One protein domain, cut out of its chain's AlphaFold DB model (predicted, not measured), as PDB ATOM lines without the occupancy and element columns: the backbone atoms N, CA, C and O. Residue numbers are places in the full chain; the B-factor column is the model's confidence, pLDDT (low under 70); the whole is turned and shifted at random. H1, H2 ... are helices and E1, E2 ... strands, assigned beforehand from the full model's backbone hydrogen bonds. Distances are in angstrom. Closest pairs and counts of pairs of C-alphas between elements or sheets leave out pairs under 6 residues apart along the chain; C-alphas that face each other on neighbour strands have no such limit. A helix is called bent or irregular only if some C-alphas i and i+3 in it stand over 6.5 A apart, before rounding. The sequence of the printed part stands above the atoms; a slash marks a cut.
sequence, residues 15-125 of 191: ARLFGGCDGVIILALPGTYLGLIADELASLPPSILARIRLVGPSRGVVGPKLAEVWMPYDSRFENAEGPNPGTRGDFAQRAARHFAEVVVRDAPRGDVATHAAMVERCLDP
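This is residues 15 to 125 of the 191 residues of an uncharacterized protein of Acidiphilium sp. 21-66-27 (UniProt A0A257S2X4). A short pair of parallel strands, E1 and E2, sits in the core, with the longest helix, H6, packed over one face and helices H1 to H4 toward the other side. H7 crosses H6 steeply, and H5 lies near both. The printed part, 111 residues, has seven named helices and two named strands in the order H1 E1 H2 H3 E2 H4 H5 H6 H7, mostly helix. It is compact, with a radius of gyration of the C-alphas of 13.3 A and spans of 39 by 30 by 21 A.

H1, residues 15 to 19, only just touches H3, residues 46 to 49, with 3 pairs of C-alphas within 8 A, the closest Phe 18 and Ile 48 at 6.7 A. E1, residues 25 to 28, and E2, residues 52 to 55, are parallel neighbours at 21 degrees; N 27 and O 53, 2.9 A, are within hydrogen-bond range. With H2, residues 31 to 42, and H3 they form a strand-helix-strand unit, parallel strands joined through helices, with a right-handed crossover. H2, with residues 38 to 42 alone, touches H4, residues 64 to 67; the closest C-alphas are Ala 42 and Lys 65, 6.0 A. H5, residues 75 to 78, is close but not clearly touching H6, residues 91 to 106; the closest C-alphas, Glu 78 and Phe 91, are 7.4 A apart. The closest C-alphas of E1 and H6 are Ala 28 and Ala 92, 5.1 A. H6 touches H7, residues 112 to 123, at Val 103 and His 115, closest C-alphas, 6.3 A, opposite ways at a steep tilt of 69.8 degrees, only just short of about perpendicular. Every O i to N i+4 pair is within range in H1 and H7, against 4 of 8 in H2 and 10 of 12 in H6; H3, H4 and H5 are too short for one.

H1 begins at C-alpha 15 (315.180, 191.405, 336.403). H2 spans 14.8 A and is irregular, C-alphas 36 and 39 being 8.0 A apart. H6 spans 21.6 A, has a kink of 31 degrees near residue 100, and is only just irregular, C-alphas 101 and 104 being 6.50 A apart. H7 spans 16.6 A and ends at C-alpha 123 (306.120, 165.293, 351.228).

The C-alphas farthest apart, Arg 16 and Glu 81, are 39.5 A apart. The printed part has no cut. The link from H5 to H6, residues 79 to 90, is long. Mean pLDDT of the printed part is 92.8, and no printed residue is under 70.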
ATOM      1  N   ALA A  15     316.441 190.688 336.576       87.38
ATOM      2  CA  ALA A  15     315.180 191.405 336.403       87.38
ATOM      3  C   ALA A  15     314.751 191.446 334.929       87.38
ATOM      4  O   ALA A  15     313.583 191.221 334.617       87.38
ATOM      5  N   ARG A  16     315.705 191.672 334.015       86.62
ATOM      6  CA  ARG A  16     315.444 191.667 332.567       86.62
ATOM      7  C   ARG A  16     315.087 190.277 332.050       86.62
ATOM      8  O   ARG A  16     314.145 190.146 331.274       86.62
ATOM      9  N   LEU A  17     315.806 189.247 332.498       88.50
ATOM     10  CA  LEU A  17     315.559 187.865 332.083       88.50
ATOM     11  C   LEU A  17     314.174 187.386 332.528       88.50
ATOM     12  O   LEU A  17     313.460 186.759 331.752       88.50
ATOM     13  N   PHE A  18     313.770 187.728 333.750       90.75
ATOM     14  CA  PHE A  18     312.459 187.360 334.272       90.75
ATOM     15  C   PHE A  18     311.339 188.247 333.727       90.75
ATOM     16  O   PHE A  18     310.239 187.758 333.495       90.75
ATOM     17  N   GLY A  19     311.578 189.533 333.480       86.00
ATOM     18  CA  GLY A  19     310.557 190.437 332.942       86.00
ATOM     19  C   GLY A  19     310.024 190.026 331.563       86.00
ATOM     20  O   GLY A  19     308.886 190.345 331.242       86.00
ATOM     21  N   GLY A  20     310.820 189.301 330.770       83.19
ATOM     22  CA  GLY A  20     310.450 188.860 329.421       83.19
ATOM     23  C   GLY A  20     309.714 187.519 329.333       83.19
ATOM     24  O   GLY A  20     309.379 187.104 328.225       83.19
ATOM     25  N   CYS A  21     309.493 186.818 330.448       80.62
ATOM     26  CA  CYS A  21     308.770 185.547 330.460       80.62
ATOM     27  C   CYS A  21     307.439 185.661 331.195       80.62
ATOM     28  O   CYS A  21     307.323 186.411 332.162       80.62
ATOM     29  N   ASP A  22     306.457 184.876 330.757       85.38
ATOM     30  CA  ASP A  22     305.177 184.700 331.438       85.38
ATOM     31  C   ASP A  22     305.149 183.372 332.203       85.38
ATOM     32  O   ASP A  22     305.810 182.402 331.829       85.38
ATOM     33  N   GLY A  23     304.348 183.320 333.270       90.31
ATOM     34  CA  GLY A  23     304.152 182.115 334.079       90.31
ATOM     35  C   GLY A  23     305.082 181.994 335.288       90.31
ATOM     36  O   GLY A  23     305.663 182.971 335.763       90.31
ATOM     37  N   VAL A  24     305.145 180.778 335.833       95.19
ATOM     38  CA  VAL A  24     305.905 180.445 337.045       95.19
ATOM     39  C   VAL A  24     307.390 180.307 336.716       95.19
ATOM     40  O   VAL A  24     307.769 179.588 335.793       95.19
ATOM     41  N   ILE A  25     308.238 180.948 337.516       96.06
ATOM     42  CA  ILE A  25     309.695 180.890 337.405       96.06
ATOM     43  C   ILE A  25     310.216 179.953 338.490       96.06
ATOM     44  O   ILE A  25     310.177 180.274 339.677       96.06
ATOM     45  N   ILE A  26     310.719 178.792 338.084       97.00
ATOM     46  CA  ILE A  26     311.297 177.814 339.008       97.00
ATOM     47  C   ILE A  26     312.786 178.110 339.142       97.00
ATOM     48  O   ILE A  26     313.550 177.942 338.192       97.00
ATOM     49  N   LEU A  27     313.199 178.542 340.329       96.75
ATOM     50  CA  LEU A  27     314.593 178.819 340.633       96.75
ATOM     51  C   LEU A  27     315.161 177.670 341.467       96.75
ATOM     52  O   LEU A  27     314.913 177.582 342.668       96.75
ATOM     53  N   ALA A  28     315.902 176.780 340.809       96.75
ATOM     54  CA  ALA A  28     316.421 175.556 341.404       96.75
ATOM     55  C   ALA A  28     317.924 175.648 341.650       96.75
ATOM     56  O   ALA A  28     318.720 175.530 340.717       96.75
ATOM     57  N   LEU A  29     318.322 175.860 342.904       95.38
ATOM     58  CA  LEU A  29     319.733 176.015 343.243       95.38
ATOM     59  C   LEU A  29     320.059 175.642 344.699       95.38
ATOM     60  O   LEU A  29     319.256 175.876 345.600       95.38
ATOM     61  N   PRO A  30     321.251 175.072 344.954       92.00
ATOM     62  CA  PRO A  30     321.785 174.910 346.303       92.00
ATOM     63  C   PRO A  30     321.946 176.242 347.048       92.00
ATOM     64  O   PRO A  30     322.239 177.274 346.444       92.00
ATOM     65  N   GLY A  31     321.887 176.199 348.383       90.38
ATOM     66  CA  GLY A  31     322.077 177.381 349.235       90.38
ATOM     67  C   GLY A  31     323.394 178.130 349.004       90.38
ATOM     68  O   GLY A  31     323.425 179.354 349.093       90.38
ATOM     69  N   THR A  32     324.464 177.425 348.626       90.81
ATOM     70  CA  THR A  32     325.757 178.040 348.280       90.81
ATOM     71  C   THR A  32     325.660 178.976 347.078       90.81
ATOM     72  O   THR A  32     326.306 180.017 347.069       90.81
ATOM     73  N   TYR A  33     324.838 178.638 346.083       93.31
ATOM     74  CA  TYR A  33     324.603 179.497 344.924       93.31
ATOM     75  C   TYR A  33     323.576 180.592 345.219       93.31
ATOM     76  O   TYR A  33     323.642 181.650 344.600       93.31
ATOM     77  N   LEU A  34     322.669 180.384 346.185       94.50
ATOM     78  CA  LEU A  34     321.688 181.403 346.571       94.50
ATOM     79  C   LEU A  34     322.399 182.651 347.081       94.50
ATOM     80  O   LEU A  34     322.058 183.753 346.667       94.50
ATOM     81  N   GLY A  35     323.421 182.468 347.919       91.12
ATOM     82  CA  GLY A  35     324.205 183.570 348.474       91.12
ATOM     83  C   GLY A  35     324.866 184.464 347.421       91.12
ATOM     84  O   GLY A  35     325.104 185.631 347.700       91.12
ATOM     85  N   LEU A  36     325.111 183.962 346.204       92.00
ATOM     86  CA  LEU A  36     325.720 184.750 345.127       92.00
ATOM     87  C   LEU A  36     324.744 185.731 344.465       92.00
ATOM     88  O   LEU A  36     325.184 186.705 343.865       92.00
ATOM     89  N   ILE A  37     323.438 185.457 344.535       92.94
ATOM     90  CA  ILE A  37     322.400 186.221 343.821       92.94
ATOM     91  C   ILE A  37     321.260 186.692 344.734       92.94
ATOM     92  O   ILE A  37     320.286 187.269 344.254       92.94
ATOM     93  N   ALA A  38     321.350 186.445 346.044       92.75
ATOM     94  CA  ALA A  38     320.275 186.709 346.997       92.75
ATOM     95  C   ALA A  38     319.854 188.184 347.010       92.75
ATOM     96  O   ALA A  38     318.658 188.463 346.990       92.75
ATOM     97  N   ASP A  39     320.818 189.107 346.985       91.69
ATOM     98  CA  ASP A  39     320.547 190.547 347.016       91.69
ATOM     99  C   ASP A  39     319.862 191.022 345.731       91.69
ATOM    100  O   ASP A  39     318.885 191.770 345.784       91.69
ATOM    101  N   GLU A  40     320.300 190.527 344.567       92.81
ATOM    102  CA  GLU A  40     319.655 190.850 343.290       92.81
ATOM    103  C   GLU A  40     318.220 190.306 343.257       92.81
ATOM    104  O   GLU A  40     317.297 191.047 342.919       92.81
ATOM    105  N   LEU A  41     317.998 189.062 343.698       94.06
ATOM    106  CA  LEU A  41     316.657 188.474 343.811       94.06
ATOM    107  C   LEU A  41     315.768 189.244 344.795       94.06
ATOM    108  O   LEU A  41     314.597 189.494 344.515       94.06
ATOM    109  N   ALA A  42     316.319 189.651 345.938       92.38
ATOM    110  CA  ALA A  42     315.612 190.453 346.925       92.38
ATOM    111  C   ALA A  42     315.332 191.872 346.414       92.38
ATOM    112  O   ALA A  42     314.392 192.507 346.878       92.38
ATOM    113  N   SER A  43     316.075 192.385 345.438       92.31
ATOM    114  CA  SER A  43     315.787 193.684 344.821       92.31
ATOM    115  C   SER A  43     314.688 193.633 343.750       92.31
ATOM    116  O   SER A  43     314.248 194.680 343.274       92.31
ATOM    117  N   LEU A  44     314.212 192.436 343.381       92.69
ATOM    118  CA  LEU A  44     313.244 192.285 342.301       92.69
ATOM    119  C   LEU A  44     311.898 192.966 342.607       92.69
ATOM    120  O   LEU A  44     311.448 192.996 343.762       92.69
ATOM    121  N   PRO A  45     311.211 193.459 341.559       91.69
ATOM    122  CA  PRO A  45     309.855 193.977 341.667       91.69
ATOM    123  C   PRO A  45     308.893 192.922 342.232       91.69
ATOM    124  O   PRO A  45     309.007 191.749 341.858       91.69
ATOM    125  N   PRO A  46     307.889 193.312 343.044       91.62
ATOM    126  CA  PRO A  46     306.918 192.372 343.610       91.62
ATOM    127  C   PRO A  46     306.200 191.516 342.558       91.62
ATOM    128  O   PRO A  46     305.965 190.334 342.784       91.62
ATOM    129  N   SER A  47     305.912 192.080 341.380       91.44
ATOM    130  CA  SER A  47     305.281 191.361 340.266       91.44
ATOM    131  C   SER A  47     306.148 190.228 339.708       91.44
ATOM    132  O   SER A  47     305.626 189.183 339.328       91.44
ATOM    133  N   ILE A  48     307.473 190.405 339.683       93.69
ATOM    134  CA  ILE A  48     308.410 189.352 339.283       93.69
ATOM    135  C   ILE A  48     308.559 188.343 340.421       93.69
ATOM    136  O   ILE A  48     308.464 187.140 340.178       93.69
ATOM    137  N   LEU A  49     308.748 188.828 341.652       93.62
ATOM    138  CA  LEU A  49     308.946 187.994 342.835       93.62
ATOM    139  C   LEU A  49     307.762 187.040 343.055       93.62
ATOM    140  O   LEU A  49     307.976 185.849 343.248       93.62
ATOM    141  N   ALA A  50     306.522 187.507 342.886       93.81
ATOM    142  CA  ALA A  50     305.307 186.696 343.019       93.81
ATOM    143  C   ALA A  50     305.250 185.476 342.077       93.81
ATOM    144  O   ALA A  50     304.503 184.524 342.324       93.81
ATOM    145  N   ARG A  51     306.046 185.467 341.003       95.25
ATOM    146  CA  ARG A  51     306.137 184.353 340.045       95.25
ATOM    147  C   ARG A  51     307.271 183.384 340.358       95.25
ATOM    148  O   ARG A  51     307.280 182.284 339.813       95.25
ATOM    149  N   ILE A  52     308.212 183.765 341.218       96.50
ATOM    150  CA  ILE A  52     309.354 182.930 341.586       96.50
ATOM    151  C   ILE A  52     308.911 181.845 342.562       96.50
ATOM    152  O   ILE A  52     308.102 182.074 343.462       96.50
ATOM    153  N   ARG A  53     309.453 180.644 342.379       98.00
ATOM    154  CA  ARG A  53     309.384 179.530 343.323       98.00
ATOM    155  C   ARG A  53     310.807 179.037 343.544       98.00
ATOM    156  O   ARG A  53     311.424 178.479 342.636       98.00
ATOM    157  N   LEU A  54     311.349 179.316 344.724       98.00
ATOM    158  CA  LEU A  54     312.710 178.962 345.112       98.00
ATOM    159  C   LEU A  54     312.727 177.535 345.659       98.00
ATOM    160  O   LEU A  54     312.108 177.248 346.683       98.00
ATOM    161  N   VAL A  55     313.450 176.653 344.975       97.06
ATOM    162  CA  VAL A  55     313.509 175.214 345.249       97.06
ATOM    163  C   VAL A  55     314.963 174.793 345.471       97.06
ATOM    164  O   VAL A  55     315.852 175.175 344.711       97.06
ATOM    165  N   GLY A  56     315.220 173.988 346.506       94.06
ATOM    166  CA  GLY A  56     316.551 173.440 346.792       94.06
ATOM    167  C   GLY A  56     317.238 173.935 348.073       94.06
ATOM    168  O   GLY A  56     317.753 173.090 348.806       94.06
ATOM    169  N   PRO A  57     317.287 175.243 348.392       94.62
ATOM    170  CA  PRO A  57     317.954 175.699 349.606       94.62
ATOM    171  C   PRO A  57     317.112 175.373 350.844       94.62
ATOM    172  O   PRO A  57     315.883 175.458 350.819       94.62
ATOM    173  N   SER A  58     317.776 175.037 351.950       92.50
ATOM    174  CA  SER A  58     317.100 174.824 353.231       92.50
ATOM    175  C   SER A  58     316.569 176.143 353.796       92.50
ATOM    176  O   SER A  58     317.170 177.200 353.609       92.50
ATOM    177  N   ARG A  59     315.466 176.097 354.554       92.31
ATOM    178  CA  ARG A  59     314.829 177.305 355.108       92.31
ATOM    179  C   ARG A  59     315.791 178.216 355.880       92.31
ATOM    180  O   ARG A  59     315.642 179.435 355.817       92.31
ATOM    181  N   GLY A  60     316.764 177.632 356.585       90.81
ATOM    182  CA  GLY A  60     317.726 178.352 357.425       90.81
ATOM    183  C   GLY A  60     318.733 179.220 356.666       90.81
ATOM    184  O   GLY A  60     319.300 180.126 357.264       90.81
ATOM    185  N   VAL A  61     318.943 178.983 355.366       91.38
ATOM    186  CA  VAL A  61     319.839 179.810 354.530       91.38
ATOM    187  C   VAL A  61     319.084 180.830 353.672       91.38
ATOM    188  O   VAL A  61     319.700 181.614 352.956       91.38
ATOM    189  N   VAL A  62     317.748 180.822 353.716       94.69
ATOM    190  CA  VAL A  62     316.902 181.716 352.920       94.69
ATOM    191  C   VAL A  62     316.585 182.976 353.723       94.69
ATOM    192  O   VAL A  62     315.951 182.914 354.782       94.69
ATOM    193  N   GLY A  63     317.009 184.128 353.200       93.50
ATOM    194  CA  GLY A  63     316.751 185.435 353.807       93.50
ATOM    195  C   GLY A  63     315.258 185.812 353.839       93.50
ATOM    196  O   GLY A  63     314.466 185.240 353.087       93.50
ATOM    197  N   PRO A  64     314.855 186.792 354.672       92.88
ATOM    198  CA  PRO A  64     313.447 187.097 354.948       92.88
ATOM    199  C   PRO A  64     312.592 187.328 353.700       92.88
ATOM    200  O   PRO A  64     311.555 186.694 353.551       92.88
ATOM    201  N   LYS A  65     313.062 188.160 352.762       93.38
ATOM    202  CA  LYS A  65     312.308 188.477 351.540       93.38
ATOM    203  C   LYS A  65     312.146 187.277 350.604       93.38
ATOM    204  O   LYS A  65     311.117 187.123 349.962       93.38
ATOM    205  N   LEU A  66     313.149 186.403 350.533       95.88
ATOM    206  CA  LEU A  66     313.091 185.210 349.682       95.88
ATOM    207  C   LEU A  66     312.328 184.055 350.341       95.88
ATOM    208  O   LEU A  66     311.951 183.106 349.655       95.88
ATOM    209  N   ALA A  67     312.054 184.138 351.645       95.50
ATOM    210  CA  ALA A  67     311.207 183.170 352.330       95.50
ATOM    211  C   ALA A  67     309.763 183.204 351.806       95.50
ATOM    212  O   ALA A  67     309.098 182.175 351.811       95.50
ATOM    213  N   GLU A  68     309.311 184.354 351.296       95.06
ATOM    214  CA  GLU A  68     307.981 184.531 350.697       95.06
ATOM    215  C   GLU A  68     307.786 183.764 349.391       95.06
ATOM    216  O   GLU A  68     306.657 183.640 348.940       95.06
ATOM    217  N   VAL A  69     308.862 183.278 348.767       97.31
ATOM    218  CA  VAL A  69     308.832 182.526 347.501       97.31
ATOM    219  C   VAL A  69     309.460 181.140 347.633       97.31
ATOM    220  O   VAL A  69     309.602 180.421 346.643       97.31
ATOM    221  N   TRP A  70     309.860 180.761 348.845       97.94
ATOM    222  CA  TRP A  70     310.506 179.489 349.141       97.94
ATOM    223  C   TRP A  70     309.501 178.341 349.150       97.94
ATOM    224  O   TRP A  70     308.443 178.435 349.765       97.94
ATOM    225  N   MET A  71     309.853 177.246 348.477       98.38
ATOM    226  CA  MET A  71     309.066 176.019 348.448       98.38
ATOM    227  C   MET A  71     309.579 175.025 349.490       98.38
ATOM    228  O   MET A  71     310.793 174.811 349.551       98.38
ATOM    229  N   PRO A  72     308.685 174.371 350.254       96.75
ATOM    230  CA  PRO A  72     309.053 173.602 351.435       96.75
ATOM    231  C   PRO A  72     309.584 172.198 351.131       96.75
ATOM    232  O   PRO A  72     309.132 171.197 351.669       96.75
ATOM    233  N   TYR A  73     310.586 172.119 350.261       95.88
ATOM    234  CA  TYR A  73     311.351 170.897 350.074       95.88
ATOM    235  C   TYR A  73     312.350 170.713 351.213       95.88
ATOM    236  O   TYR A  73     313.159 171.599 351.499       95.88
ATOM    237  N   ASP A  74     312.330 169.533 351.824       92.69
ATOM    238  CA  ASP A  74     313.242 169.146 352.894       92.69
ATOM    239  C   ASP A  74     313.787 167.719 352.695       92.69
ATOM    240  O   ASP A  74     313.687 167.126 351.616       92.69
ATOM    241  N   SER A  75     314.407 167.165 353.739       89.88
ATOM    242  CA  SER A  75     315.027 165.840 353.701       89.88
ATOM    243  C   SER A  75     314.045 164.703 353.405       89.88
ATOM    244  O   SER A  75     314.498 163.658 352.946       89.88
ATOM    245  N   ARG A  76     312.726 164.879 353.576       92.38
ATOM    246  CA  ARG A  76     311.712 163.892 353.158       92.38
ATOM    247  C   ARG A  76     311.804 163.589 351.660       92.38
ATOM    248  O   ARG A  76     311.647 162.444 351.249       92.38
ATOM    249  N   PHE A  77     312.175 164.582 350.848       92.94
ATOM    250  CA  PHE A  77     312.379 164.428 349.402       92.94
ATOM    251  C   PHE A  77     313.713 163.740 349.024       92.94
ATOM    252  O   PHE A  77     313.926 163.353 347.874       92.94
ATOM    253  N   GLU A  78     314.640 163.560 349.974       87.56
ATOM    254  CA  GLU A  78     315.851 162.742 349.773       87.56
ATOM    255  C   GLU A  78     315.593 161.237 349.948       87.56
ATOM    256  O   GLU A  78     316.529 160.440 349.847       87.56
ATOM    257  N   ASN A  79     314.352 160.824 350.214       82.81
ATOM    258  CA  ASN A  79     314.012 159.415 350.335       82.81
ATOM    259  C   ASN A  79     314.282 158.669 349.012       82.81
ATOM    260  O   ASN A  79     313.795 159.061 347.952       82.81
ATOM    261  N   ALA A  80     315.048 157.574 349.079       73.00
ATOM    262  CA  ALA A  80     315.372 156.731 347.926       73.00
ATOM    263  C   ALA A  80     314.144 156.012 347.332       73.00
ATOM    264  O   ALA A  80     314.178 155.616 346.172       73.00
ATOM    265  N   GLU A  81     313.076 155.860 348.113       78.44
ATOM    266  CA  GLU A  81     311.772 155.339 347.682       78.44
ATOM    267  C   GLU A  81     310.808 156.467 347.258       78.44
ATOM    268  O   GLU A  81     309.682 156.206 346.842       78.44
ATOM    269  N   GLY A  82     311.238 157.729 347.369       77.62
ATOM    270  CA  GLY A  82     310.447 158.907 347.036       77.62
ATOM    271  C   GLY A  82     310.384 159.226 345.532       77.62
ATOM    272  O   GLY A  82     311.054 158.598 344.707       77.62
ATOM    273  N   PRO A  83     309.588 160.242 345.152       70.44
ATOM    274  CA  PRO A  83     309.443 160.667 343.767       70.44
ATOM    275  C   PRO A  83     310.745 161.323 343.284       70.44
ATOM    276  O   PRO A  83     311.131 162.383 343.768       70.44
ATOM    277  N   ASN A  84     311.406 160.703 342.304       84.81
ATOM    278  CA  ASN A  84     312.723 161.075 341.765       84.81
ATOM    279  C   ASN A  84     313.889 160.791 342.735       84.81
ATOM    280  O   ASN A  84     314.435 161.733 343.314       84.81
ATOM    281  N   PRO A  85     314.331 159.529 342.896       84.00
ATOM    282  CA  PRO A  85     315.530 159.217 343.668       84.00
ATOM    283  C   PRO A  85     316.795 159.762 342.992       84.00
ATOM    284  O   PRO A  85     316.874 159.881 341.769       84.00
ATOM    285  N   GLY A  86     317.807 160.087 343.794       85.94
ATOM    286  CA  GLY A  86     319.078 160.611 343.304       85.94
ATOM    287  C   GLY A  86     320.062 160.901 344.427       85.94
ATOM    288  O   GLY A  86     319.946 160.371 345.533       85.94
ATOM    289  N   THR A  87     321.063 161.726 344.139       85.38
ATOM    290  CA  THR A  87     322.089 162.105 345.112       85.38
ATOM    291  C   THR A  87     321.693 163.370 345.883       85.38
ATOM    292  O   THR A  87     320.630 163.958 345.694       85.38
ATOM    293  N   ARG A  88     322.558 163.820 346.798       83.88
ATOM    294  CA  ARG A  88     322.394 165.148 347.416       83.88
ATOM    295  C   ARG A  88     322.770 166.285 346.470       83.88
ATOM    296  O   ARG A  88     322.226 167.375 346.579       83.88
ATOM    297  N   GLY A  89     323.709 166.039 345.554       86.12
ATOM    298  CA  GLY A  89     324.222 167.069 344.645       86.12
ATOM    299  C   GLY A  89     323.197 167.521 343.604       86.12
ATOM    300  O   GLY A  89     323.250 168.661 343.157       86.12
ATOM    301  N   ASP A  90     322.252 166.647 343.264       91.44
ATOM    302  CA  ASP A  90     321.178 166.898 342.299       91.44
ATOM    303  C   ASP A  90     319.830 167.253 342.966       91.44
ATOM    304  O   ASP A  90     318.812 167.357 342.278       91.44
ATOM    305  N   PHE A  91     319.802 167.457 344.294       93.19
ATOM    306  CA  PHE A  91     318.568 167.693 345.057       93.19
ATOM    307  C   PHE A  91     317.722 168.825 344.467       93.19
ATOM    308  O   PHE A  91     316.530 168.643 344.224       93.19
ATOM    309  N   ALA A  92     318.339 169.979 344.187       95.25
ATOM    310  CA  ALA A  92     317.632 171.141 343.660       95.25
ATOM    311  C   ALA A  92     316.984 170.842 342.299       95.25
ATOM    312  O   ALA A  92     315.823 171.176 342.086       95.25
ATOM    313  N   GLN A  93     317.699 170.163 341.400       95.31
ATOM    314  CA  GLN A  93     317.214 169.799 340.069       95.31
ATOM    315  C   GLN A  93     316.078 168.771 340.144       95.31
ATOM    316  O   GLN A  93     315.075 168.912 339.444       95.31
ATOM    317  N   ARG A  94     316.194 167.762 341.017       95.94
ATOM    318  CA  ARG A  94     315.131 166.765 341.229       95.94
ATOM    319  C   ARG A  94     313.875 167.388 341.818       95.94
ATOM    320  O   ARG A  94     312.770 167.081 341.367       95.94
ATOM    321  N   ALA A  95     314.042 168.285 342.785       96.38
ATOM    322  CA  ALA A  95     312.937 169.010 343.387       96.38
ATOM    323  C   ALA A  95     312.267 169.934 342.357       96.38
ATOM    324  O   ALA A  95     311.042 169.956 342.284       96.38
ATOM    325  N   ALA A  96     313.041 170.601 341.489       97.50
ATOM    326  CA  ALA A  96     312.517 171.407 340.382       97.50
ATOM    327  C   ALA A  96     311.690 170.575 339.398       97.50
ATOM    328  O   ALA A  96     310.609 170.993 338.990       97.50
ATOM    329  N   ARG A  97     312.184 169.384 339.040       96.88
ATOM    330  CA  ARG A  97     311.466 168.450 338.173       96.88
ATOM    331  C   ARG A  97     310.142 168.024 338.800       96.88
ATOM    332  O   ARG A  97     309.110 168.148 338.153       96.88
ATOM    333  N   HIS A  98     310.164 167.592 340.063       97.25
ATOM    334  CA  HIS A  98     308.941 167.264 340.800       97.25
ATOM    335  C   HIS A  98     307.975 168.455 340.829       97.25
ATOM    336  O   HIS A  98     306.786 168.306 340.565       97.25
ATOM    337  N   PHE A  99     308.495 169.651 341.100       98.06
ATOM    338  CA  PHE A  99     307.697 170.867 341.144       98.06
ATOM    339  C   PHE A  99     307.017 171.142 339.800       98.06
ATOM    340  O   PHE A  99     305.819 171.398 339.759       98.06
ATOM    341  N   ALA A 100     307.751 171.039 338.692       97.31
ATOM    342  CA  ALA A 100     307.217 171.265 337.354       97.31
ATOM    343  C   ALA A 100     306.186 170.198 336.941       97.31
ATOM    344  O   ALA A 100     305.102 170.533 336.467       97.31
ATOM    345  N   GLU A 101     306.514 168.918 337.127       97.31
ATOM    346  CA  GLU A 101     305.716 167.791 336.625       97.31
ATOM    347  C   GLU A 101     304.482 167.483 337.482       97.31
ATOM    348  O   GLU A 101     303.533 166.890 336.973       97.31
ATOM    349  N   VAL A 102     304.491 167.872 338.761       96.88
ATOM    350  CA  VAL A 102     303.403 167.592 339.712       96.88
ATOM    351  C   VAL A 102     302.705 168.883 340.124       96.88
ATOM    352  O   VAL A 102     301.523 169.060 339.848       96.88
ATOM    353  N   VAL A 103     303.429 169.816 340.743       97.88
ATOM    354  CA  VAL A 103     302.815 171.005 341.357       97.88
ATOM    355  C   VAL A 103     302.325 171.992 340.299       97.88
ATOM    356  O   VAL A 103     301.149 172.339 340.281       97.88
ATOM    357  N   VAL A 104     303.200 172.412 339.381       97.06
ATOM    358  CA  VAL A 104     302.845 173.374 338.324       97.06
ATOM    359  C   VAL A 104     301.882 172.756 337.319       97.06
ATOM    360  O   VAL A 104     300.990 173.446 336.841       97.06
ATOM    361  N   ARG A 105     302.014 171.463 337.002       96.56
ATOM    362  CA  ARG A 105     301.064 170.778 336.115       96.56
ATOM    363  C   ARG A 105     299.634 170.845 336.657       96.56
ATOM    364  O   ARG A 105     298.716 171.141 335.895       96.56
ATOM    365  N   ASP A 106     299.458 170.590 337.951       97.06
ATOM    366  CA  ASP A 106     298.137 170.524 338.580       97.06
ATOM    367  C   ASP A 106     297.612 171.923 338.976       97.06
ATOM    368  O   ASP A 106     296.401 172.132 339.051       97.06
ATOM    369  N   ALA A 107     298.502 172.902 339.178       96.62
ATOM    370  CA  ALA A 107     298.162 174.294 339.481       96.62
ATOM    371  C   ALA A 107     299.013 175.298 338.668       96.62
ATOM    372  O   ALA A 107     299.788 176.062 339.232       96.62
ATOM    373  N   PRO A 108     298.853 175.407 337.337       94.19
ATOM    374  CA  PRO A 108     299.756 176.206 336.490       94.19
ATOM    375  C   PRO A 108     299.716 177.717 336.757       94.19
ATOM    376  O   PRO A 108     300.604 178.455 336.331       94.19
ATOM    377  N   ARG A 109     298.672 178.186 337.450       92.81
ATOM    378  CA  ARG A 109     298.475 179.583 337.863       92.81
ATOM    379  C   ARG A 109     298.360 179.731 339.382       92.81
ATOM    380  O   ARG A 109     297.848 180.744 339.847       92.81
ATOM    381  N   GLY A 110     298.782 178.720 340.143       95.19
ATOM    382  CA  GLY A 110     298.753 178.769 341.599       95.19
ATOM    383  C   GLY A 110     299.668 179.865 342.144       95.19
ATOM    384  O   GLY A 110     300.764 180.130 341.633       95.19
ATOM    385  N   ASP A 111     299.213 180.521 343.205       96.56
ATOM    386  CA  ASP A 111     300.039 181.460 343.953       96.56
ATOM    387  C   ASP A 111     301.102 180.720 344.788       96.56
ATOM    388  O   ASP A 111     301.280 179.499 344.689       96.56
ATOM    389  N   VAL A 112     301.910 181.465 345.547       97.69
ATOM    390  CA  VAL A 112     302.990 180.845 346.323       97.69
ATOM    391  C   VAL A 112     302.422 179.906 347.380       97.69
ATOM    392  O   VAL A 112     302.907 178.784 347.511       97.69
ATOM    393  N   ALA A 113     301.387 180.343 348.097       97.88
ATOM    394  CA  ALA A 113     300.786 179.585 349.184       97.88
ATOM    395  C   ALA A 113     300.191 178.259 348.689       97.88
ATOM    396  O   ALA A 113     300.441 177.212 349.284       97.88
ATOM    397  N   THR A 114     299.483 178.286 347.558       98.38
ATOM    398  CA  THR A 114     298.923 177.095 346.910       98.38
ATOM    399  C   THR A 114     300.026 176.108 346.548       98.38
ATOM    400  O   THR A 114     299.949 174.933 346.902       98.38
ATOM    401  N   HIS A 115     301.090 176.580 345.892       98.56
ATOM    402  CA  HIS A 115     302.213 175.717 345.526       98.56
ATOM    403  C   HIS A 115     302.938 175.147 346.748       98.56
ATOM    404  O   HIS A 115     303.264 173.962 346.755       98.56
ATOM    405  N   ALA A 116     303.155 175.950 347.793       98.25
ATOM    406  CA  ALA A 116     303.785 175.494 349.028       98.25
ATOM    407  C   ALA A 116     302.954 174.397 349.715       98.25
ATOM    408  O   ALA A 116     303.500 173.355 350.068       98.25
ATOM    409  N   ALA A 117     301.635 174.582 349.822       98.44
ATOM    410  CA  ALA A 117     300.729 173.588 350.396       98.44
ATOM    411  C   ALA A 117     300.709 172.277 349.591       98.44
ATOM    412  O   ALA A 117     300.646 171.188 350.160       98.44
ATOM    413  N   MET A 118     300.794 172.362 348.260       98.38
ATOM    414  CA  MET A 118     300.898 171.180 347.403       98.38
ATOM    415  C   MET A 118     302.221 170.440 347.595       98.38
ATOM    416  O   MET A 118     302.206 169.212 347.641       98.38
ATOM    417  N   VAL A 119     303.340 171.162 347.731       97.75
ATOM    418  CA  VAL A 119     304.640 170.554 348.056       97.75
ATOM    419  C   VAL A 119     304.557 169.826 349.394       97.75
ATOM    420  O   VAL A 119     304.895 168.648 349.433       97.75
ATOM    421  N   GLU A 120     304.046 170.465 350.450       97.00
ATOM    422  CA  GLU A 120     303.891 169.812 351.759       97.00
ATOM    423  C   GLU A 120     303.051 168.543 351.661       97.00
ATOM    424  O   GLU A 120     303.494 167.478 352.073       97.00
ATOM    425  N   ARG A 121     301.893 168.605 350.994       96.81
ATOM    426  CA  ARG A 121     301.034 167.430 350.793       96.81
ATOM    427  C   ARG A 121     301.747 166.285 350.065       96.81
ATOM    428  O   ARG A 121     301.463 165.121 350.332       96.81
ATOM    429  N   CYS A 122     302.646 166.593 349.129       94.88
ATOM    430  CA  CYS A 122     303.457 165.585 348.445       94.88
ATOM    431  C   CYS A 122     304.543 164.981 349.349       94.88
ATOM    432  O   CYS A 122     304.924 163.831 349.136       94.88
ATOM    433  N   LEU A 123     305.055 165.735 350.326       93.81
ATOM    434  CA  LEU A 123     306.120 165.293 351.228       93.81
ATOM    435  C   LEU A 123     305.611 164.658 352.523       93.81
ATOM    436  O   LEU A 123     306.316 163.824 353.079       93.81
ATOM    437  N   ASP A 124     304.407 164.992 352.984       94.19
ATOM    438  CA  ASP A 124     303.752 164.418 354.167       94.19
ATOM    439  C   ASP A 124     303.823 162.884 354.274       94.19
ATOM    440  O   ASP A 124     304.131 162.392 355.361       94.19
ATOM    441  N   PRO A 125     303.600 162.097 353.201       91.44
ATOM    442  CA  PRO A 125     303.687 160.641 353.299       91.44
ATOM    443  C   PRO A 125     305.128 160.105 353.323       91.44
ATOM    444  O   PRO A 125     305.328 158.907 353.521       91.44
TER     445      PRO A 125